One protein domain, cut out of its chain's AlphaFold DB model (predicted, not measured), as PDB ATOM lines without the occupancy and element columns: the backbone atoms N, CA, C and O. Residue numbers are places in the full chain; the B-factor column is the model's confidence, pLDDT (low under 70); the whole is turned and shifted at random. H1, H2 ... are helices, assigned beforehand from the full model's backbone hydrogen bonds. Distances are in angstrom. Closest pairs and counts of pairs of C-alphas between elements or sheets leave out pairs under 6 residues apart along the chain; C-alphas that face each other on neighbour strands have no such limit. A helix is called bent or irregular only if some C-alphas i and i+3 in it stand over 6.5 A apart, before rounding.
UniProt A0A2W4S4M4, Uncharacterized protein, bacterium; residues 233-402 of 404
ATOM      1  N   GLN A 233     170.314 149.202 163.951       76.19
ATOM      2  CA  GLN A 233     169.291 149.079 162.918       76.19
ATOM      3  C   GLN A 233     167.918 149.527 163.430       76.19
ATOM      4  O   GLN A 233     167.421 149.034 164.440       76.19
ATOM      5  N   ALA A 234     167.232 150.397 162.683       70.50
ATOM      6  CA  ALA A 234     165.917 150.914 163.077       70.50
ATOM      7  C   ALA A 234     164.827 149.824 163.175       70.50
ATOM      8  O   ALA A 234     163.902 149.943 163.981       70.50
ATOM      9  N   TRP A 235     164.929 148.742 162.391       78.25
ATOM     10  CA  TRP A 235     163.995 147.611 162.473       78.25
ATOM     11  C   TRP A 235     164.106 146.871 163.811       78.25
ATOM     12  O   TRP A 235     163.118 146.325 164.299       78.25
ATOM     13  N   PHE A 236     165.285 146.889 164.433       73.88
ATOM     14  CA  PHE A 236     165.546 146.168 165.670       73.88
ATOM     15  C   PHE A 236     164.808 146.793 166.856       73.88
ATOM     16  O   PHE A 236     164.217 146.072 167.655       73.88
ATOM     17  N   THR A 237     164.725 148.125 166.925       68.88
ATOM     18  CA  THR A 237     163.881 148.827 167.909       68.88
ATOM     19  C   THR A 237     162.419 148.404 167.793       68.88
ATOM     20  O   THR A 237     161.785 148.079 168.796       68.88
ATOM     21  N   HIS A 238     161.891 148.338 166.569       73.94
ATOM     22  CA  HIS A 238     160.520 147.883 166.332       73.94
ATOM     23  C   HIS A 238     160.340 146.409 166.708       73.94
ATOM     24  O   HIS A 238     159.320 146.066 167.295       73.94
ATOM     25  N   ALA A 239     161.333 145.555 166.447       78.31
ATOM     26  CA  ALA A 239     161.314 144.153 166.853       78.31
ATOM     27  C   ALA A 239     161.310 143.990 168.382       78.31
ATOM     28  O   ALA A 239     160.550 143.181 168.904       78.31
ATOM     29  N   VAL A 240     162.095 144.790 169.111       71.19
ATOM     30  CA  VAL A 240     162.114 144.800 170.585       71.19
ATOM     31  C   VAL A 240     160.769 145.264 171.140       71.19
ATOM     32  O   VAL A 240     160.217 144.622 172.028       71.19
ATOM     33  N   ILE A 241     160.198 146.341 170.593       67.88
ATOM     34  CA  ILE A 241     158.874 146.838 170.999       67.88
ATOM     35  C   ILE A 241     157.791 145.796 170.692       67.88
ATOM     36  O   ILE A 241     156.969 145.497 171.555       67.88
ATOM     37  N   ALA A 242     157.802 145.209 169.494       77.69
ATOM     38  CA  ALA A 242     156.872 144.155 169.103       77.69
ATOM     39  C   ALA A 242     157.005 142.928 170.012       77.69
ATOM     40  O   ALA A 242     155.994 142.368 170.427       77.69
ATOM     41  N   PHE A 243     158.234 142.560 170.383       80.06
ATOM     42  CA  PHE A 243     158.498 141.520 171.366       80.06
ATOM     43  C   PHE A 243     157.865 141.856 172.721       80.06
ATOM     44  O   PHE A 243     157.151 141.021 173.263       80.06
ATOM     45  N   PHE A 244     158.036 143.073 173.247       68.50
ATOM     46  CA  PHE A 244     157.407 143.472 174.512       68.50
ATOM     47  C   PHE A 244     155.889 143.491 174.465       68.50
ATOM     48  O   PHE A 244     155.249 143.067 175.427       68.50
ATOM     49  N   ILE A 245     155.310 143.989 173.373       72.25
ATOM     50  CA  ILE A 245     153.861 143.995 173.174       72.25
ATOM     51  C   ILE A 245     153.362 142.553 173.122       72.25
ATOM     52  O   ILE A 245     152.458 142.197 173.872       72.25
ATOM     53  N   GLY A 246     153.993 141.705 172.308       75.94
ATOM     54  CA  GLY A 246     153.657 140.288 172.193       75.94
ATOM     55  C   GLY A 246     153.799 139.545 173.520       75.94
ATOM     56  O   GLY A 246     152.884 138.833 173.922       75.94
ATOM     57  N   TYR A 247     154.893 139.771 174.246       75.62
ATOM     58  CA  TYR A 247     155.124 139.212 175.575       75.62
ATOM     59  C   TYR A 247     154.067 139.688 176.579       75.62
ATOM     60  O   TYR A 247     153.501 138.880 177.306       75.62
ATOM     61  N   SER A 248     153.739 140.983 176.586       68.00
ATOM     62  CA  SER A 248     152.714 141.545 177.479       68.00
ATOM     63  C   SER A 248     151.328 140.984 177.172       68.00
ATOM     64  O   SER A 248     150.584 140.661 178.094       68.00
ATOM     65  N   ILE A 249     150.992 140.806 175.890       74.44
ATOM     66  CA  ILE A 249     149.751 140.153 175.461       74.44
ATOM     67  C   ILE A 249     149.743 138.691 175.908       74.44
ATOM     68  O   ILE A 249     148.758 138.249 176.485       74.44
ATOM     69  N   ALA A 250     150.830 137.947 175.693       78.94
ATOM     70  CA  ALA A 250     150.932 136.553 176.116       78.94
ATOM     71  C   ALA A 250     150.762 136.414 177.637       78.94
ATOM     72  O   ALA A 250     150.000 135.563 178.097       78.94
ATOM     73  N   MET A 251     151.399 137.294 178.415       70.38
ATOM     74  CA  MET A 251     151.239 137.345 179.869       70.38
ATOM     75  C   MET A 251     149.813 137.717 180.279       70.38
ATOM     76  O   MET A 251     149.281 137.108 181.200       70.38
ATOM     77  N   LEU A 252     149.158 138.651 179.583       68.06
ATOM     78  CA  LEU A 252     147.760 139.010 179.840       68.06
ATOM     79  C   LEU A 252     146.801 137.856 179.516       68.06
ATOM     80  O   LEU A 252     145.881 137.590 180.284       68.06
ATOM     81  N   VAL A 253     147.022 137.143 178.409       74.12
ATOM     82  CA  VAL A 253     146.249 135.947 178.045       74.12
ATOM     83  C   VAL A 253     146.441 134.863 179.098       74.12
ATOM     84  O   VAL A 253     145.455 134.318 179.589       74.12
ATOM     85  N   LYS A 254     147.686 134.589 179.508       74.75
ATOM     86  CA  LYS A 254     147.987 133.642 180.589       74.75
ATOM     87  C   LYS A 254     147.303 134.058 181.893       74.75
ATOM     88  O   LYS A 254     146.669 133.232 182.541       74.75
ATOM     89  N   ALA A 255     147.357 135.342 182.242       69.12
ATOM     90  CA  ALA A 255     146.666 135.892 183.401       69.12
ATOM     91  C   ALA A 255     145.144 135.704 183.316       69.12
ATOM     92  O   ALA A 255     144.523 135.348 184.314       69.12
ATOM     93  N   LEU A 256     144.541 135.885 182.137       67.94
ATOM     94  CA  LEU A 256     143.107 135.688 181.919       67.94
ATOM     95  C   LEU A 256     142.699 134.210 182.005       67.94
ATOM     96  O   LEU A 256     141.661 133.900 182.589       67.94
ATOM     97  N   VAL A 257     143.515 133.301 181.464       73.31
ATOM     98  CA  VAL A 257     143.324 131.847 181.606       73.31
ATOM     99  C   VAL A 257     143.373 131.460 183.083       73.31
ATOM    100  O   VAL A 257     142.436 130.837 183.580       73.31
ATOM    101  N   ASN A 258     144.388 131.929 183.807       68.94
ATOM    102  CA  ASN A 258     144.513 131.686 185.239       68.94
ATOM    103  C   ASN A 258     143.328 132.284 186.020       68.94
ATOM    104  O   ASN A 258     142.793 131.663 186.936       68.94
ATOM    105  N   LEU A 259     142.864 133.480 185.638       67.88
ATOM    106  CA  LEU A 259     141.709 134.125 186.260       67.88
ATOM    107  C   LEU A 259     140.418 133.335 186.026       67.88
ATOM    108  O   LEU A 259     139.599 133.256 186.934       67.88
ATOM    109  N   ARG A 260     140.234 132.727 184.849       68.12
ATOM    110  CA  ARG A 260     139.099 131.831 184.574       68.12
ATOM    111  C   ARG A 260     139.097 130.634 185.523       68.12
ATOM    112  O   ARG A 260     138.033 130.257 186.005       68.12
ATOM    113  N   GLU A 261     140.265 130.068 185.806       65.94
ATOM    114  CA  GLU A 261     140.417 128.953 186.749       65.94
ATOM    115  C   GLU A 261     140.180 129.392 188.205       65.94
ATOM    116  O   GLU A 261     139.591 128.648 188.985       65.94
ATOM    117  N   ALA A 262     140.542 130.631 188.562       63.81
ATOM    118  CA  ALA A 262     140.324 131.206 189.895       63.81
ATOM    119  C   ALA A 262     138.941 131.861 190.107       63.81
ATOM    120  O   ALA A 262     138.535 132.098 191.249       63.81
ATOM    121  N   ALA A 263     138.202 132.157 189.034       65.50
ATOM    122  CA  ALA A 263     136.912 132.849 189.050       65.50
ATOM    123  C   ALA A 263     135.875 132.259 190.027       65.50
ATOM    124  O   ALA A 263     135.280 133.041 190.772       65.50
ATOM    125  N   PRO A 264     135.645 130.929 190.100       64.12
ATOM    126  CA  PRO A 264     134.671 130.377 191.042       64.12
ATOM    127  C   PRO A 264     135.048 130.641 192.507       64.12
ATOM    128  O   PRO A 264     134.179 130.968 193.313       64.12
ATOM    129  N   LEU A 265     136.336 130.582 192.857       63.50
ATOM    130  CA  LEU A 265     136.813 130.871 194.213       63.50
ATOM    131  C   LEU A 265     136.706 132.355 194.557       63.50
ATOM    132  O   LEU A 265     136.274 132.698 195.655       63.50
ATOM    133  N   LEU A 266     137.052 133.236 193.614       63.38
ATOM    134  CA  LEU A 266     136.895 134.680 193.785       63.38
ATOM    135  C   LEU A 266     135.424 135.055 193.984       63.38
ATOM    136  O   LEU A 266     135.120 135.853 194.867       63.38
ATOM    137  N   LEU A 267     134.502 134.437 193.238       63.06
ATOM    138  CA  LEU A 267     133.062 134.624 193.425       63.06
ATOM    139  C   LEU A 267     132.592 134.143 194.800       63.06
ATOM    140  O   LEU A 267     131.826 134.854 195.445       63.06
ATOM    141  N   ILE A 268     133.069 132.989 195.283       63.88
ATOM    142  CA  ILE A 268     132.755 132.495 196.635       63.88
ATOM    143  C   ILE A 268     133.299 133.447 197.705       63.88
ATOM    144  O   ILE A 268     132.583 133.764 198.650       63.88
ATOM    145  N   LEU A 269     134.531 133.943 197.558       63.91
ATOM    146  CA  LEU A 269     135.152 134.868 198.508       63.91
ATOM    147  C   LEU A 269     134.425 136.220 198.536       63.91
ATOM    148  O   LEU A 269     134.136 136.740 199.611       63.91
ATOM    149  N   ILE A 270     134.086 136.767 197.363       64.94
ATOM    150  CA  ILE A 270     133.310 138.005 197.233       64.94
ATOM    151  C   ILE A 270     131.906 137.805 197.817       64.94
ATOM    152  O   ILE A 270     131.450 138.631 198.605       64.94
ATOM    153  N   ALA A 271     131.236 136.692 197.502       62.25
ATOM    154  CA  ALA A 271     129.931 136.363 198.065       62.25
ATOM    155  C   ALA A 271     130.001 136.220 199.590       62.25
ATOM    156  O   ALA A 271     129.175 136.801 200.283       62.25
ATOM    157  N   ALA A 272     131.006 135.537 200.137       61.41
ATOM    158  CA  ALA A 272     131.235 135.438 201.576       61.41
ATOM    159  C   ALA A 272     131.458 136.825 202.208       61.41
ATOM    160  O   ALA A 272     130.825 137.158 203.210       61.41
ATOM    161  N   LEU A 273     132.284 137.672 201.589       61.78
ATOM    162  CA  LEU A 273     132.584 139.020 202.073       61.78
ATOM    163  C   LEU A 273     131.358 139.949 202.053       61.78
ATOM    164  O   LEU A 273     131.246 140.826 202.904       61.78
ATOM    165  N   VAL A 274     130.427 139.755 201.115       66.19
ATOM    166  CA  VAL A 274     129.204 140.567 200.988       66.19
ATOM    167  C   VAL A 274     128.057 140.012 201.841       66.19
ATOM    168  O   VAL A 274     127.362 140.763 202.529       66.19
ATOM    169  N   VAL A 275     127.855 138.694 201.827       65.00
ATOM    170  CA  VAL A 275     126.703 138.018 202.441       65.00
ATOM    171  C   VAL A 275     126.896 137.832 203.943       65.00
ATOM    172  O   VAL A 275     125.958 138.077 204.708       65.00
ATOM    173  N   ILE A 276     128.098 137.461 204.402       62.66
ATOM    174  CA  ILE A 276     128.339 137.172 205.824       62.66
ATOM    175  C   ILE A 276     128.093 138.408 206.705       62.66
ATOM    176  O   ILE A 276     127.355 138.272 207.682       62.66
ATOM    177  N   PRO A 277     128.571 139.628 206.375       61.94
ATOM    178  CA  PRO A 277     128.240 140.823 207.154       61.94
ATOM    179  C   PRO A 277     126.740 141.146 207.169       61.94
ATOM    180  O   PRO A 277     126.234 141.648 208.174       61.94
ATOM    181  N   GLY A 278     126.018 140.851 206.081       65.19
ATOM    182  CA  GLY A 278     124.567 141.032 205.986       65.19
ATOM    183  C   GLY A 278     123.787 140.076 206.894       65.19
ATOM    184  O   GLY A 278     122.868 140.504 207.594       65.19
ATOM    185  N   ILE A 279     124.195 138.805 206.944       63.56
ATOM    186  CA  ILE A 279     123.636 137.789 207.851       63.56
ATOM    187  C   ILE A 279     123.975 138.133 209.305       63.56
ATOM    188  O   ILE A 279     123.106 138.090 210.175       63.56
ATOM    189  N   LEU A 280     125.209 138.568 209.574       60.69
ATOM    190  CA  LEU A 280     125.649 138.899 210.925       60.69
ATOM    191  C   LEU A 280     124.926 140.096 211.538       60.69
ATOM    192  O   LEU A 280     124.728 140.143 212.751       60.69
ATOM    193  N   ARG A 281     124.511 141.065 210.715       65.75
ATOM    194  CA  ARG A 281     123.697 142.207 211.158       65.75
ATOM    195  C   ARG A 281     122.311 141.794 211.665       65.75
ATOM    196  O   ARG A 281     121.731 142.552 212.434       65.75
ATOM    197  N   ARG A 282     121.797 140.620 211.272       66.81
ATOM    198  CA  ARG A 282     120.494 140.087 211.720       66.81
ATOM    199  C   ARG A 282     120.565 139.317 213.045       66.81
ATOM    200  O   ARG A 282     119.522 138.994 213.603       66.81
ATOM    201  N   LEU A 283     121.763 139.032 213.558       64.00
ATOM    202  CA  LEU A 283     121.960 138.329 214.829       64.00
ATOM    203  C   LEU A 283     122.007 139.329 216.000       64.00
ATOM    204  O   LEU A 283     122.767 140.298 215.990       64.00
ATOM    205  N   THR A 284     121.187 139.080 217.022       56.16
ATOM    206  CA  THR A 284     120.791 140.038 218.074       56.16
ATOM    207  C   THR A 284     121.766 140.174 219.256       56.16
ATOM    208  O   THR A 284     121.632 141.105 220.045       56.16
ATOM    209  N   GLY A 285     122.779 139.311 219.395       67.88
ATOM    210  CA  GLY A 285     123.732 139.354 220.519       67.88
ATOM    211  C   GLY A 285     125.021 140.124 220.207       67.88
ATOM    212  O   GLY A 285     125.770 139.726 219.319       67.88
ATOM    213  N   SER A 286     125.349 141.186 220.957       68.75
ATOM    214  CA  SER A 286     126.536 142.031 220.698       68.75
ATOM    215  C   SER A 286     127.875 141.298 220.878       68.75
ATOM    216  O   SER A 286     128.842 141.598 220.176       68.75
ATOM    217  N   ALA A 287     127.955 140.326 221.792       66.62
ATOM    218  CA  ALA A 287     129.134 139.477 221.980       66.62
ATOM    219  C   ALA A 287     129.251 138.404 220.882       66.62
ATOM    220  O   ALA A 287     130.308 138.273 220.274       66.62
ATOM    221  N   LEU A 288     128.146 137.723 220.555       66.00
ATOM    222  CA  LEU A 288     128.089 136.701 219.502       66.00
ATOM    223  C   LEU A 288     128.354 137.294 218.110       66.00
ATOM    224  O   LEU A 288     129.099 136.720 217.324       66.00
ATOM    225  N   ARG A 289     127.819 138.490 217.828       64.12
ATOM    226  CA  ARG A 289     128.073 139.223 216.582       64.12
ATOM    227  C   ARG A 289     129.548 139.590 216.449       64.12
ATOM    228  O   ARG A 289     130.122 139.375 215.393       64.12
ATOM    229  N   ARG A 290     130.181 140.096 217.514       64.69
ATOM    230  CA  ARG A 290     131.624 140.406 217.518       64.69
ATOM    231  C   ARG A 290     132.474 139.144 217.363       64.69
ATOM    232  O   ARG A 290     133.373 139.147 216.531       64.69
ATOM    233  N   ALA A 291     132.147 138.067 218.078       63.91
ATOM    234  CA  ALA A 291     132.837 136.782 217.969       63.91
ATOM    235  C   ALA A 291     132.728 136.184 216.558       63.91
ATOM    236  O   ALA A 291     133.725 135.714 216.027       63.91
ATOM    237  N   LEU A 292     131.562 136.274 215.911       61.81
ATOM    238  CA  LEU A 292     131.367 135.797 214.540       61.81
ATOM    239  C   LEU A 292     132.026 136.699 213.483       61.81
ATOM    240  O   LEU A 292     132.527 136.169 212.495       61.81
ATOM    241  N   VAL A 293     132.084 138.030 213.673       64.75
ATOM    242  CA  VAL A 293     132.862 138.918 212.777       64.75
ATOM    243  C   VAL A 293     134.332 138.545 212.885       64.75
ATOM    244  O   VAL A 293     134.987 138.358 211.867       64.75
ATOM    245  N   VAL A 294     134.843 138.404 214.110       60.75
ATOM    246  CA  VAL A 294     136.241 138.047 214.364       60.75
ATOM    247  C   VAL A 294     136.544 136.642 213.849       60.75
ATOM    248  O   VAL A 294     137.572 136.477 213.217       60.75
ATOM    249  N   ALA A 295     135.651 135.663 214.007       62.12
ATOM    250  CA  ALA A 295     135.805 134.322 213.442       62.12
ATOM    251  C   ALA A 295     135.727 134.311 211.908       62.12
ATOM    252  O   ALA A 295     136.436 133.538 211.282       62.12
ATOM    253  N   THR A 296     134.919 135.181 211.291       61.56
ATOM    254  CA  THR A 296     134.857 135.331 209.825       61.56
ATOM    255  C   THR A 296     136.109 136.018 209.295       61.56
ATOM    256  O   THR A 296     136.677 135.561 208.316       61.56
ATOM    257  N   LEU A 297     136.577 137.087 209.944       60.50
ATOM    258  CA  LEU A 297     137.826 137.766 209.592       60.50
ATOM    259  C   LEU A 297     139.037 136.868 209.848       60.50
ATOM    260  O   LEU A 297     139.937 136.831 209.020       60.50
ATOM    261  N   LEU A 298     139.039 136.100 210.943       57.34
ATOM    262  CA  LEU A 298     140.030 135.064 211.213       57.34
ATOM    263  C   LEU A 298     139.925 133.947 210.188       57.34
ATOM    264  O   LEU A 298     140.954 133.551 209.690       57.34
ATOM    265  N   ALA A 299     138.746 133.475 209.789       57.25
ATOM    266  CA  ALA A 299     138.621 132.487 208.718       57.25
ATOM    267  C   ALA A 299     139.121 133.057 207.381       57.25
ATOM    268  O   ALA A 299     139.883 132.399 206.695       57.25
ATOM    269  N   VAL A 300     138.798 134.303 207.038       58.19
ATOM    270  CA  VAL A 300     139.290 134.987 205.828       58.19
ATOM    271  C   VAL A 300     140.795 135.288 205.897       58.19
ATOM    272  O   VAL A 300     141.422 135.379 204.852       58.19
ATOM    273  N   ALA A 301     141.395 135.405 207.085       54.38
ATOM    274  CA  ALA A 301     142.839 135.599 207.272       54.38
ATOM    275  C   ALA A 301     143.620 134.273 207.404       54.38
ATOM    276  O   ALA A 301     144.738 134.152 206.905       54.38
ATOM    277  N   ILE A 302     143.023 133.264 208.041       53.78
ATOM    278  CA  ILE A 302     143.573 131.926 208.286       53.78
ATOM    279  C   ILE A 302     143.427 131.066 207.043       53.78
ATOM    280  O   ILE A 302     144.346 130.322 206.758       53.78
ATOM    281  N   VAL A 303     142.340 131.160 206.273       52.56
ATOM    282  CA  VAL A 303     142.166 130.371 205.045       52.56
ATOM    283  C   VAL A 303     143.314 130.647 204.066       52.56
ATOM    284  O   VAL A 303     143.970 129.683 203.701       52.56
ATOM    285  N   PRO A 304     143.702 131.895 203.739       49.72
ATOM    286  CA  PRO A 304     144.919 132.171 202.973       49.72
ATOM    287  C   PRO A 304     146.203 131.637 203.629       49.72
ATOM    288  O   PRO A 304     147.045 131.080 202.936       49.72
ATOM    289  N   GLY A 305     146.351 131.747 204.956       46.78
ATOM    290  CA  GLY A 305     147.517 131.227 205.693       46.78
ATOM    291  C   GLY A 305     147.625 129.693 205.719       46.78
ATOM    292  O   GLY A 305     148.716 129.134 205.625       46.78
ATOM    293  N   LEU A 306     146.489 129.003 205.788       46.47
ATOM    294  CA  LEU A 306     146.350 127.548 205.740       46.47
ATOM    295  C   LEU A 306     146.464 127.038 204.295       46.47
ATOM    296  O   LEU A 306     146.926 125.930 204.064       46.47
ATOM    297  N   LEU A 307     146.121 127.872 203.310       46.94
ATOM    298  CA  LEU A 307     146.305 127.629 201.875       46.94
ATOM    299  C   LEU A 307     147.750 127.799 201.397       46.94
ATOM    300  O   LEU A 307     148.122 127.216 200.385       46.94
ATOM    301  N   ILE A 308     148.576 128.545 202.135       50.78
ATOM    302  CA  ILE A 308     150.035 128.572 201.938       50.78
ATOM    303  C   ILE A 308     150.670 127.228 202.359       50.78
ATOM    304  O   ILE A 308     151.775 126.913 201.926       50.78
ATOM    305  N   THR A 309     149.979 126.413 203.169       48.69
ATOM    306  CA  THR A 309     150.497 125.141 203.719       48.69
ATOM    307  C   THR A 309     149.679 123.890 203.351       48.69
ATOM    308  O   THR A 309     150.112 122.782 203.661       48.69
ATOM    309  N   GLY A 310     148.528 124.033 202.681       45.16
ATOM    310  CA  GLY A 310     147.601 122.943 202.341       45.16
ATOM    311  C   GLY A 310     147.570 122.571 200.847       45.16
ATOM    312  O   GLY A 310     148.058 123.333 200.011       45.16
ATOM    313  N   PRO A 311     146.986 121.410 200.484       49.06
ATOM    314  CA  PRO A 311     146.920 120.950 199.102       49.06
ATOM    315  C   PRO A 311     146.031 121.885 198.276       49.06
ATOM    316  O   PRO A 311     144.921 122.209 198.692       49.06
ATOM    317  N   SER A 312     146.559 122.308 197.125       48.38
ATOM    318  CA  SER A 312     145.896 122.952 195.980       48.38
ATOM    319  C   SER A 312     144.401 123.269 196.147       48.38
ATOM    320  O   SER A 312     143.555 122.374 196.092       48.38
ATOM    321  N   LEU A 313     144.061 124.562 196.221       49.78
ATOM    322  CA  LEU A 313     142.728 125.024 195.826       49.78
ATOM    323  C   LEU A 313     142.399 124.514 194.413       49.78
ATOM    324  O   LEU A 313     143.306 124.428 193.582       49.78
ATOM    325  N   PRO A 314     141.124 124.248 194.085       56.62
ATOM    326  CA  PRO A 314     140.744 123.984 192.706       56.62
ATOM    327  C   PRO A 314     140.940 125.272 191.890       56.62
ATOM    328  O   PRO A 314     140.152 126.206 192.009       56.62
ATOM    329  N   GLY A 315     142.024 125.344 191.114       62.19
ATOM    330  CA  GLY A 315     142.293 126.442 190.185       62.19
ATOM    331  C   GLY A 315     143.780 126.745 190.004       62.19
ATOM    332  O   GLY A 315     144.337 126.399 188.976       62.19
ATOM    333  N   LEU A 316     144.430 127.377 190.992       66.44
ATOM    334  CA  LEU A 316     145.804 127.883 190.851       66.44
ATOM    335  C   LEU A 316     146.726 127.488 192.011       66.44
ATOM    336  O   LEU A 316     146.366 127.601 193.185       66.44
ATOM    337  N   THR A 317     147.954 127.106 191.674       76.06
ATOM    338  CA  THR A 317     149.068 126.887 192.605       76.06
ATOM    339  C   THR A 317     149.600 128.225 193.147       76.06
ATOM    340  O   THR A 317     149.451 129.276 192.520       76.06
ATOM    341  N   TRP A 318     150.243 128.231 194.321       74.75
ATOM    342  CA  TRP A 318     150.813 129.463 194.898       74.75
ATOM    343  C   TRP A 318     151.793 130.212 193.962       74.75
ATOM    344  O   TRP A 318     151.753 131.447 193.943       74.75
ATOM    345  N   PRO A 319     152.628 129.542 193.136       76.00
ATOM    346  CA  PRO A 319     153.506 130.233 192.203       76.00
ATOM    347  C   PRO A 319     152.718 130.915 191.088       76.00
ATOM    348  O   PRO A 319     153.103 131.995 190.654       76.00
ATOM    349  N   GLN A 320     151.598 130.327 190.654       77.38
ATOM    350  CA  GLN A 320     150.713 130.939 189.663       77.38
ATOM    351  C   GLN A 320     150.044 132.200 190.218       77.38
ATOM    352  O   GLN A 320     149.908 133.182 189.491       77.38
ATOM    353  N   TRP A 321     149.688 132.212 191.507       76.50
ATOM    354  CA  TRP A 321     149.210 133.423 192.182       76.50
ATOM    355  C   TRP A 321     150.265 134.526 192.212       76.50
ATOM    356  O   TRP A 321     149.965 135.675 191.884       76.50
ATOM    357  N   GLY A 322     151.500 134.183 192.575       80.06
ATOM    358  CA  GLY A 322     152.606 135.134 192.563       80.06
ATOM    359  C   GLY A 322     152.895 135.670 191.162       80.06
ATOM    360  O   GLY A 322     152.942 136.881 190.958       80.06
ATOM    361  N   GLU A 323     152.998 134.787 190.172       79.56
ATOM    362  CA  GLU A 323     153.189 135.171 188.775       79.56
ATOM    363  C   GLU A 323     152.071 136.108 188.288       79.56
ATOM    364  O   GLU A 323     152.359 137.144 187.689       79.56
ATOM    365  N   LEU A 324     150.807 135.802 188.607       77.50
ATOM    366  CA  LEU A 324     149.657 136.631 188.254       77.50
ATOM    367  C   LEU A 324     149.776 138.039 188.851       77.50
ATOM    368  O   LEU A 324     149.761 139.015 188.106       77.50
ATOM    369  N   ILE A 325     149.946 138.147 190.171       75.88
ATOM    370  CA  ILE A 325     150.005 139.434 190.881       75.88
ATOM    371  C   ILE A 325     151.196 140.277 190.406       75.88
ATOM    372  O   ILE A 325     151.043 141.459 190.093       75.88
ATOM    373  N   PHE A 326     152.385 139.677 190.316       82.38
ATOM    374  CA  PHE A 326     153.610 140.410 190.002       82.38
ATOM    375  C   PHE A 326     153.805 140.666 188.503       82.38
ATOM    376  O   PHE A 326     154.611 141.525 188.153       82.38
ATOM    377  N   SER A 327     153.059 140.001 187.612       79.94
ATOM    378  CA  SER A 327     153.067 140.304 186.168       79.94
ATOM    379  C   SER A 327     152.321 141.594 185.800       79.94
ATOM    380  O   SER A 327     152.605 142.190 184.758       79.94
ATOM    381  N   VAL A 328     151.416 142.074 186.663       79.38
ATOM    382  CA  VAL A 328     150.628 143.294 186.415       79.38
ATOM    383  C   VAL A 328     151.526 144.526 186.333       79.38
ATOM    384  O   VAL A 328     151.359 145.360 185.446       79.38
ATOM    385  N   ILE A 329     152.504 144.643 187.235       81.62
ATOM    386  CA  ILE A 329     153.362 145.833 187.316       81.62
ATOM    387  C   ILE A 329     154.203 146.003 186.036       81.62
ATOM    388  O   ILE A 329     154.127 147.077 185.434       81.62
ATOM    389  N   PRO A 330     154.958 144.990 185.554       81.44
ATOM    390  CA  PRO A 330     155.642 145.082 184.268       81.44
ATOM    391  C   PRO A 330     154.705 145.399 183.103       81.44
ATOM    392  O   PRO A 330     155.055 146.232 182.272       81.44
ATOM    393  N   ALA A 331     153.514 144.793 183.050       77.88
ATOM    394  CA  ALA A 331     152.557 145.042 181.974       77.88
ATOM    395  C   ALA A 331     152.106 146.513 181.938       77.88
ATOM    396  O   ALA A 331     152.117 147.141 180.878       77.88
ATOM    397  N   LEU A 332     151.789 147.100 183.098       79.81
ATOM    398  CA  LEU A 332     151.446 148.520 183.207       79.81
ATOM    399  C   LEU A 332     152.612 149.428 182.798       79.81
ATOM    400  O   LEU A 332     152.397 150.434 182.122       79.81
ATOM    401  N   LEU A 333     153.847 149.071 183.164       79.56
ATOM    402  CA  LEU A 333     155.042 149.815 182.758       79.56
ATOM    403  C   LEU A 333     155.287 149.740 181.248       79.56
ATOM    404  O   LEU A 333     155.644 150.754 180.649       79.56
ATOM    405  N   VAL A 334     155.057 148.586 180.614       78.25
ATOM    406  CA  VAL A 334     155.137 148.454 179.152       78.25
ATOM    407  C   VAL A 334     154.076 149.325 178.482       78.25
ATOM    408  O   VAL A 334     154.410 150.100 177.592       78.25
ATOM    409  N   VAL A 335     152.821 149.289 178.937       77.06
ATOM    410  CA  VAL A 335     151.765 150.165 178.394       77.06
ATOM    411  C   VAL A 335     152.136 151.641 178.562       77.06
ATOM    412  O   VAL A 335     152.051 152.413 177.607       77.06
ATOM    413  N   ALA A 336     152.620 152.034 179.742       74.50
ATOM    414  CA  ALA A 336     153.068 153.398 180.010       74.50
ATOM    415  C   ALA A 336     154.248 153.819 179.115       74.50
ATOM    416  O   ALA A 336     154.291 154.968 178.676       74.50
ATOM    417  N   GLY A 337     155.183 152.908 178.831       79.19
ATOM    418  CA  GLY A 337     156.291 153.134 177.904       79.19
ATOM    419  C   GLY A 337     155.821 153.295 176.458       79.19
ATOM    420  O   GLY A 337     156.248 154.222 175.778       79.19
ATOM    421  N   VAL A 338     154.877 152.464 176.001       78.44
ATOM    422  CA  VAL A 338     154.289 152.572 174.653       78.44
ATOM    423  C   VAL A 338     153.552 153.900 174.469       78.44
ATOM    424  O   VAL A 338     153.713 154.541 173.433       78.44
ATOM    425  N   VAL A 339     152.783 154.347 175.468       77.44
ATOM    426  CA  VAL A 339     152.073 155.639 175.411       77.44
ATOM    427  C   VAL A 339     153.063 156.807 175.364       77.44
ATOM    428  O   VAL A 339     152.926 157.685 174.513       77.44
ATOM    429  N   ARG A 340     154.103 156.788 176.211       80.56
ATOM    430  CA  ARG A 340     155.136 157.841 176.265       80.56
ATOM    431  C   ARG A 340     156.076 157.868 175.064       80.56
ATOM    432  O   ARG A 340     156.727 158.881 174.842       80.56
ATOM    433  N   MET A 341     156.111 156.810 174.253       80.88
ATOM    434  CA  MET A 341     156.963 156.722 173.058       80.88
ATOM    435  C   MET A 341     156.741 157.875 172.071       80.88
ATOM    436  O   MET A 341     157.656 158.244 171.338       80.88
ATOM    437  N   ARG A 342     155.526 158.439 172.037       78.69
ATOM    438  CA  ARG A 342     155.184 159.577 171.170       78.69
ATOM    439  C   ARG A 342     155.711 160.921 171.681       78.69
ATOM    440  O   ARG A 342     155.821 161.842 170.884       78.69
ATOM    441  N   GLU A 343     156.006 161.023 172.974       82.69
ATOM    442  CA  GLU A 343     156.438 162.260 173.638       82.69
ATOM    443  C   GLU A 343     157.954 162.269 173.850       82.69
ATOM    444  O   GLU A 343     158.630 163.206 173.439       82.69
ATOM    445  N   SER A 344     158.498 161.202 174.443       86.62
ATOM    446  CA  SER A 344     159.934 161.020 174.654       86.62
ATOM    447  C   SER A 344     160.306 159.546 174.513       86.62
ATOM    448  O   SER A 344     159.854 158.676 175.269       86.62
ATOM    449  N   ARG A 345     161.189 159.265 173.550       84.25
ATOM    450  CA  ARG A 345     161.780 157.932 173.368       84.25
ATOM    451  C   ARG A 345     162.597 157.523 174.587       84.25
ATOM    452  O   ARG A 345     162.548 156.363 174.993       84.25
ATOM    453  N   LEU A 346     163.293 158.478 175.202       86.31
ATOM    454  CA  LEU A 346     164.123 158.222 176.368       86.31
ATOM    455  C   LEU A 346     163.283 157.734 177.555       86.31
ATOM    456  O   LEU A 346     163.606 156.708 178.162       86.31
ATOM    457  N   ASP A 347     162.172 158.405 177.850       84.44
ATOM    458  CA  ASP A 347     161.281 157.995 178.938       84.44
ATOM    459  C   ASP A 347     160.574 156.670 178.654       84.44
ATOM    460  O   ASP A 347     160.426 155.844 179.563       84.44
ATOM    461  N   ALA A 348     160.201 156.414 177.400       83.31
ATOM    462  CA  ALA A 348     159.660 155.123 176.997       83.31
ATOM    463  C   ALA A 348     160.654 153.981 177.260       83.31
ATOM    464  O   ALA A 348     160.303 152.983 177.896       83.31
ATOM    465  N   TYR A 349     161.920 154.150 176.860       87.25
ATOM    466  CA  TYR A 349     162.948 153.142 177.108       87.25
ATOM    467  C   TYR A 349     163.242 152.953 178.602       87.25
ATOM    468  O   TYR A 349     163.454 151.819 179.034       87.25
ATOM    469  N   ARG A 350     163.184 154.016 179.422       89.19
ATOM    470  CA  ARG A 350     163.306 153.906 180.890       89.19
ATOM    471  C   ARG A 350     162.183 153.058 181.491       89.19
ATOM    472  O   ARG A 350     162.437 152.258 182.392       89.19
ATOM    473  N   MET A 351     160.946 153.216 181.014       82.00
ATOM    474  CA  MET A 351     159.816 152.397 181.475       82.00
ATOM    475  C   MET A 351     159.986 150.927 181.082       82.00
ATOM    476  O   MET A 351     159.771 150.050 181.920       82.00
ATOM    477  N   PHE A 352     160.438 150.650 179.854       86.25
ATOM    478  CA  PHE A 352     160.731 149.282 179.420       86.25
ATOM    479  C   PHE A 352     161.876 148.651 180.211       86.25
ATOM    480  O   PHE A 352     161.761 147.498 180.621       86.25
ATOM    481  N   GLU A 353     162.947 149.398 180.502       88.94
ATOM    482  CA  GLU A 353     164.041 148.899 181.341       88.94
ATOM    483  C   GLU A 353     163.516 148.485 182.722       88.94
ATOM    484  O   GLU A 353     163.783 147.374 183.180       88.94
ATOM    485  N   ARG A 354     162.710 149.338 183.367       89.25
ATOM    486  CA  ARG A 354     162.098 149.030 184.670       89.25
ATOM    487  C   ARG A 354     161.198 147.798 184.602       89.25
ATOM    488  O   ARG A 354     161.267 146.960 185.498       89.25
ATOM    489  N   ALA A 355     160.398 147.662 183.543       85.62
ATOM    490  CA  ALA A 355     159.536 146.500 183.345       85.62
ATOM    491  C   ALA A 355     160.346 145.198 183.261       85.62
ATOM    492  O   ALA A 355     160.037 144.242 183.972       85.62
ATOM    493  N   VAL A 356     161.420 145.174 182.462       88.69
ATOM    494  CA  VAL A 356     162.303 144.000 182.348       88.69
ATOM    495  C   VAL A 356     163.001 143.690 183.656       88.69
ATOM    496  O   VAL A 356     163.106 142.526 184.025       88.69
ATOM    497  N   LEU A 357     163.477 144.707 184.375       87.19
ATOM    498  CA  LEU A 357     164.131 144.489 185.662       87.19
ATOM    499  C   LEU A 357     163.173 143.823 186.655       87.19
ATOM    500  O   LEU A 357     163.580 142.889 187.338       87.19
ATOM    501  N   ILE A 358     161.904 144.238 186.701       85.69
ATOM    502  CA  ILE A 358     160.894 143.594 187.555       85.69
ATOM    503  C   ILE A 358     160.575 142.178 187.061       85.69
ATOM    504  O   ILE A 358     160.477 141.266 187.880       85.69
ATOM    505  N   LEU A 359     160.465 141.969 185.743       87.12
ATOM    506  CA  LEU A 359     160.262 140.633 185.172       87.12
ATOM    507  C   LEU A 359     161.380 139.682 185.573       87.12
ATOM    508  O   LEU A 359     161.085 138.591 186.043       87.12
ATOM    509  N   ILE A 360     162.634 140.115 185.431       86.94
ATOM    510  CA  ILE A 360     163.805 139.357 185.851       86.94
ATOM    511  C   ILE A 360     163.708 139.135 187.361       86.94
ATOM    512  O   ILE A 360     163.484 138.015 187.783       86.94
ATOM    513  N   PHE A 361     163.780 140.166 188.199       84.00
ATOM    514  CA  PHE A 361     163.973 139.953 189.636       84.00
ATOM    515  C   PHE A 361     162.781 139.353 190.387       84.00
ATOM    516  O   PHE A 361     162.989 138.714 191.417       84.00
ATOM    517  N   VAL A 362     161.551 139.564 189.914       86.12
ATOM    518  CA  VAL A 362     160.336 139.199 190.654       86.12
ATOM    519  C   VAL A 362     159.545 138.123 189.922       86.12
ATOM    520  O   VAL A 362     159.330 137.045 190.467       86.12
ATOM    521  N   THR A 363     159.116 138.372 188.684       84.94
ATOM    522  CA  THR A 363     158.239 137.433 187.961       84.94
ATOM    523  C   THR A 363     158.960 136.126 187.617       84.94
ATOM    524  O   THR A 363     158.381 135.045 187.730       84.94
ATOM    525  N   GLN A 364     160.245 136.204 187.268       87.00
ATOM    526  CA  GLN A 364     161.064 135.060 186.874       87.00
ATOM    527  C   GLN A 364     161.214 134.020 187.990       87.00
ATOM    528  O   GLN A 364     161.299 132.828 187.704       87.00
ATOM    529  N   PHE A 365     161.215 134.452 189.254       84.88
ATOM    530  CA  PHE A 365     161.272 133.560 190.413       84.88
ATOM    531  C   PHE A 365     160.111 132.556 190.405       84.88
ATOM    532  O   PHE A 365     160.322 131.351 190.544       84.88
ATOM    533  N   PHE A 366     158.890 133.039 190.159       83.56
ATOM    534  CA  PHE A 366     157.698 132.192 190.077       83.56
ATOM    535  C   PHE A 366     157.697 131.317 188.819       83.56
ATOM    536  O   PHE A 366     157.227 130.181 188.862       83.56
ATOM    537  N   ALA A 367     158.261 131.817 187.714       82.50
ATOM    538  CA  ALA A 367     158.430 131.033 186.494       82.50
ATOM    539  C   ALA A 367     159.383 129.845 186.714       82.50
ATOM    540  O   ALA A 367     159.068 128.729 186.303       82.50
ATOM    541  N   PHE A 368     160.505 130.055 187.414       81.56
ATOM    542  CA  PHE A 368     161.457 128.991 187.753       81.56
ATOM    543  C   PHE A 368     160.873 127.928 188.680       81.56
ATOM    544  O   PHE A 368     161.308 126.781 188.617       81.56
ATOM    545  N   TYR A 369     159.883 128.290 189.495       79.50
ATOM    546  CA  TYR A 369     159.169 127.329 190.326       79.50
ATOM    547  C   TYR A 369     158.304 126.370 189.495       79.50
ATOM    548  O   TYR A 369     158.207 125.194 189.818       79.50
ATOM    549  N   GLN A 370     157.685 126.855 188.411       75.06
ATOM    550  CA  GLN A 370     156.758 126.058 187.595       75.06
ATOM    551  C   GLN A 370     157.436 125.327 186.430       75.06
ATOM    552  O   GLN A 370     157.098 124.184 186.137       75.06
ATOM    553  N   GLN A 371     158.341 125.990 185.702       77.38
ATOM    554  CA  GLN A 371     158.919 125.459 184.463       77.38
ATOM    555  C   GLN A 371     160.401 125.805 184.345       77.38
ATOM    556  O   GLN A 371     160.765 126.904 183.943       77.38
ATOM    557  N   GLN A 372     161.275 124.837 184.614       74.81
ATOM    558  CA  GLN A 372     162.724 125.056 184.715       74.81
ATOM    559  C   GLN A 372     163.359 125.524 183.391       74.81
ATOM    560  O   GLN A 372     163.984 126.583 183.330       74.81
ATOM    561  N   LEU A 373     163.181 124.746 182.315       74.00
ATOM    562  CA  LEU A 373     163.778 125.043 181.006       74.00
ATOM    563  C   LEU A 373     163.113 126.250 180.332       74.00
ATOM    564  O   LEU A 373     163.805 127.120 179.802       74.00
ATOM    565  N   GLY A 374     161.780 126.332 180.401       76.38
ATOM    566  CA  GLY A 374     161.017 127.453 179.850       76.38
ATOM    567  C   GLY A 374     161.374 128.780 180.523       76.38
ATOM    568  O   GLY A 374     161.639 129.769 179.838       76.38
ATOM    569  N   ALA A 375     161.476 128.790 181.858       81.62
ATOM    570  CA  ALA A 375     161.915 129.964 182.600       81.62
ATOM    571  C   ALA A 375     163.328 130.380 182.187       81.62
ATOM    572  O   ALA A 375     163.563 131.557 181.936       81.62
ATOM    573  N   MET A 376     164.261 129.442 182.028       77.94
ATOM    574  CA  MET A 376     165.617 129.781 181.605       77.94
ATOM    575  C   MET A 376     165.666 130.480 180.239       77.94
ATOM    576  O   MET A 376     166.321 131.513 180.103       77.94
ATOM    577  N   ALA A 377     164.956 129.949 179.239       78.44
ATOM    578  CA  ALA A 377     164.870 130.582 177.924       78.44
ATOM    579  C   ALA A 377     164.279 131.999 178.024       78.44
ATOM    580  O   ALA A 377     164.810 132.939 177.431       78.44
ATOM    581  N   GLY A 378     163.237 132.169 178.848       81.81
ATOM    582  CA  GLY A 378     162.661 133.478 179.160       81.81
ATOM    583  C   GLY A 378     163.659 134.436 179.818       81.81
ATOM    584  O   GLY A 378     163.744 135.595 179.420       81.81
ATOM    585  N   LEU A 379     164.471 133.961 180.768       84.69
ATOM    586  CA  LEU A 379     165.501 134.768 181.426       84.69
ATOM    587  C   LEU A 379     166.576 135.227 180.435       84.69
ATOM    588  O   LEU A 379     166.921 136.407 180.429       84.69
ATOM    589  N   LEU A 380     167.095 134.327 179.593       80.50
ATOM    590  CA  LEU A 380     168.099 134.668 178.576       80.50
ATOM    591  C   LEU A 380     167.578 135.742 177.619       80.50
ATOM    592  O   LEU A 380     168.277 136.714 177.329       80.50
ATOM    593  N   LEU A 381     166.328 135.596 177.184       82.38
ATOM    594  CA  LEU A 381     165.664 136.572 176.334       82.38
ATOM    595  C   LEU A 381     165.483 137.918 177.048       82.38
ATOM    596  O   LEU A 381     165.831 138.955 176.489       82.38
ATOM    597  N   ASN A 382     165.034 137.910 178.305       86.12
ATOM    598  CA  ASN A 382     164.906 139.117 179.123       86.12
ATOM    599  C   ASN A 382     166.257 139.827 179.321       86.12
ATOM    600  O   ASN A 382     166.324 141.053 179.238       86.12
ATOM    601  N   ILE A 383     167.350 139.085 179.531       83.88
ATOM    602  CA  ILE A 383     168.708 139.644 179.643       83.88
ATOM    603  C   ILE A 383     169.152 140.275 178.321       83.88
ATOM    604  O   ILE A 383     169.669 141.396 178.326       83.88
ATOM    605  N   LEU A 384     168.941 139.590 177.192       80.31
ATOM    606  CA  LEU A 384     169.270 140.114 175.867       80.31
ATOM    607  C   LEU A 384     168.527 141.427 175.611       80.31
ATOM    608  O   LEU A 384     169.129 142.436 175.249       80.31
ATOM    609  N   VAL A 385     167.224 141.432 175.873       82.44
ATOM    610  CA  VAL A 385     166.372 142.607 175.715       82.44
ATOM    611  C   VAL A 385     166.804 143.744 176.649       82.44
ATOM    612  O   VAL A 385     166.878 144.895 176.217       82.44
ATOM    613  N   LEU A 386     167.167 143.450 177.902       84.69
ATOM    614  CA  LEU A 386     167.700 144.447 178.834       84.69
ATOM    615  C   LEU A 386     168.997 145.081 178.316       84.69
ATOM    616  O   LEU A 386     169.175 146.298 178.412       84.69
ATOM    617  N   ALA A 387     169.910 144.272 177.774       80.38
ATOM    618  CA  ALA A 387     171.165 144.760 177.209       80.38
ATOM    619  C   ALA A 387     170.899 145.747 176.062       80.38
ATOM    620  O   ALA A 387     171.443 146.860 176.063       80.38
ATOM    621  N   VAL A 388     169.995 145.361 175.156       79.75
ATOM    622  CA  VAL A 388     169.532 146.167 174.020       79.75
ATOM    623  C   VAL A 388     168.947 147.496 174.477       79.75
ATOM    624  O   VAL A 388     169.429 148.552 174.057       79.75
ATOM    625  N   LEU A 389     167.972 147.465 175.388       84.19
ATOM    626  CA  LEU A 389     167.324 148.668 175.911       84.19
ATOM    627  C   LEU A 389     168.330 149.639 176.525       84.19
ATOM    628  O   LEU A 389     168.267 150.837 176.264       84.19
ATOM    629  N   ARG A 390     169.316 149.139 177.278       85.38
ATOM    630  CA  ARG A 390     170.383 149.978 177.849       85.38
ATOM    631  C   ARG A 390     171.268 150.635 176.804       85.38
ATOM    632  O   ARG A 390     171.924 151.638 177.082       85.38
ATOM    633  N   THR A 391     171.370 150.053 175.620       79.94
ATOM    634  CA  THR A 391     172.153 150.644 174.532       79.94
ATOM    635  C   THR A 391     171.341 151.694 173.798       79.94
ATOM    636  O   THR A 391     171.862 152.786 173.597       79.94
ATOM    637  N   MET A 392     170.062 151.424 173.541       82.56
ATOM    638  CA  MET A 392     169.120 152.414 173.010       82.56
ATOM    639  C   MET A 392     168.993 153.627 173.946       82.56
ATOM    640  O   MET A 392     169.136 154.755 173.494       82.56
ATOM    641  N   LEU A 393     168.863 153.408 175.261       85.56
ATOM    642  CA  LEU A 393     168.875 154.468 176.283       85.56
ATOM    643  C   LEU A 393     170.128 155.340 176.210       85.56
ATOM    644  O   LEU A 393     170.035 156.562 176.238       85.56
ATOM    645  N   ARG A 394     171.309 154.717 176.123       84.06
ATOM    646  CA  ARG A 394     172.586 155.445 176.048       84.06
ATOM    647  C   ARG A 394     172.749 156.211 174.739       84.06
ATOM    648  O   ARG A 394     173.387 157.256 174.747       84.06
ATOM    649  N   GLN A 395     172.235 155.680 173.633       82.69
ATOM    650  CA  GLN A 395     172.253 156.362 172.341       82.69
ATOM    651  C   GLN A 395     171.314 157.570 172.354       82.69
ATOM    652  O   GLN A 395     171.759 158.666 172.034       82.69
ATOM    653  N   GLU A 396     170.070 157.397 172.800       85.00
ATOM    654  CA  GLU A 396     169.077 158.478 172.846       85.00
ATOM    655  C   GLU A 396     169.497 159.595 173.814       85.00
ATOM    656  O   GLU A 396     169.457 160.765 173.454       85.00
ATOM    657  N   ALA A 397     170.021 159.248 174.997       86.38
ATOM    658  CA  ALA A 397     170.511 160.237 175.963       86.38
ATOM    659  C   ALA A 397     171.681 161.077 175.420       86.38
ATOM    660  O   ALA A 397     171.837 162.236 175.786       86.38
ATOM    661  N   ARG A 398     172.519 160.503 174.543       85.19
ATOM    662  CA  ARG A 398     173.581 161.259 173.862       85.19
ATOM    663  C   ARG A 398     173.023 162.198 172.800       85.19
ATOM    664  O   ARG A 398     173.607 163.251 172.594       85.19
ATOM    665  N   LEU A 399     171.949 161.809 172.117       81.44
ATOM    666  CA  LEU A 399     171.315 162.641 171.096       81.44
ATOM    667  C   LEU A 399     170.614 163.849 171.722       81.44
ATOM    668  O   LEU A 399     170.786 164.946 171.210       81.44
ATOM    669  N   GLU A 400     169.910 163.681 172.847       79.12
ATOM    670  CA  GLU A 400     169.307 164.810 173.579       79.12
ATOM    671  C   GLU A 400     170.375 165.824 174.033       79.12
ATOM    672  O   GLU A 400     170.225 167.016 173.788       79.12
ATOM    673  N   HIS A 401     171.512 165.352 174.560       77.19
ATOM    674  CA  HIS A 401     172.642 166.210 174.952       77.19
ATOM    675  C   HIS A 401     173.345 166.951 173.800       77.19
ATOM    676  O   HIS A 401     174.160 167.826 174.072       77.19
ATOM    677  N   LEU A 402     173.116 166.571 172.540       71.38
ATOM    678  CA  LEU A 402     173.676 167.257 171.366       71.38
ATOM    679  C   LEU A 402     172.695 168.266 170.749       71.38
ATOM    680  O   LEU A 402     173.082 169.001 169.840       71.38
TER     681      LEU A 402
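Overview. This is residues 233 to 402 of the 404 residues of an uncharacterized protein of bacterium (UniProt A0A2W4S4M4). H3, H4 and H5 stand side by side in a row, H1a crosses one face of that row, and H1b with H2 makes a hairpin arm reaching away from it. H1a, H3, H4 and H5 form an up-and-down bundle, each running against the one before it. The 170 printed residues hold five named helices, H1 to H5 in order, and no named strand: all helix. The whole is loose, with a radius of gyration of the C-alphas of 22.2 A and spans of 75 by 36 by 22 A.

Arrangement. Start at H1, residues 234 to 280: by its hydrogen bonds it was assigned as one helix, but it is bent, with C-alphas 261 and 264 7.3 A apart; its arms, H1a to 261 and H1b from 264, stand at a steep tilt of 52 degrees. H1b, with residues 276 to 280 alone, touches H2, residues 286 to 307, as a hairpin; the closest C-alphas, Leu 280 and Arg 289, are 6.2 A apart. Next, H3, residues 318 to 340, is apart from H2 but touches H1a, closest at C-alphas 331 and 248, 5.7 A, at 38 degrees, only just steep. H3 and H4, residues 345 to 370, form a hairpin at a shallow tilt of 10 degrees, closest at C-alphas 337 and 348, 4.0 A. H4 and H5, residues 372 to 402, form another at 14 degrees, closest at C-alphas 368 and 375, 5.3 A. Every O i to N i+4 pair is within hydrogen-bond range in H5; the others have 23 of 24 in H1a, 11 of 13 in H1b, 17 of 18 in H2, 16 of 19 in H3 and 19 of 22 in H4.

Along the chain. Find C-alpha 234 at (165.917, 150.914, 163.077); H1a runs 41.1 A from there, and H1b 23.4 A. H2 spans 30.9 A, H3 34.2 A and H4 35.3 A; H5 runs 45.6 A to C-alpha 402 at (173.676, 167.257, 171.366).

Size, cuts and confidence. The farthest C-alphas, Thr 284 and Leu 402, are 75.6 A apart. The printed part has no cut and no long link. Confidence is low, under 70, in 66 residues, among them 258 to 316.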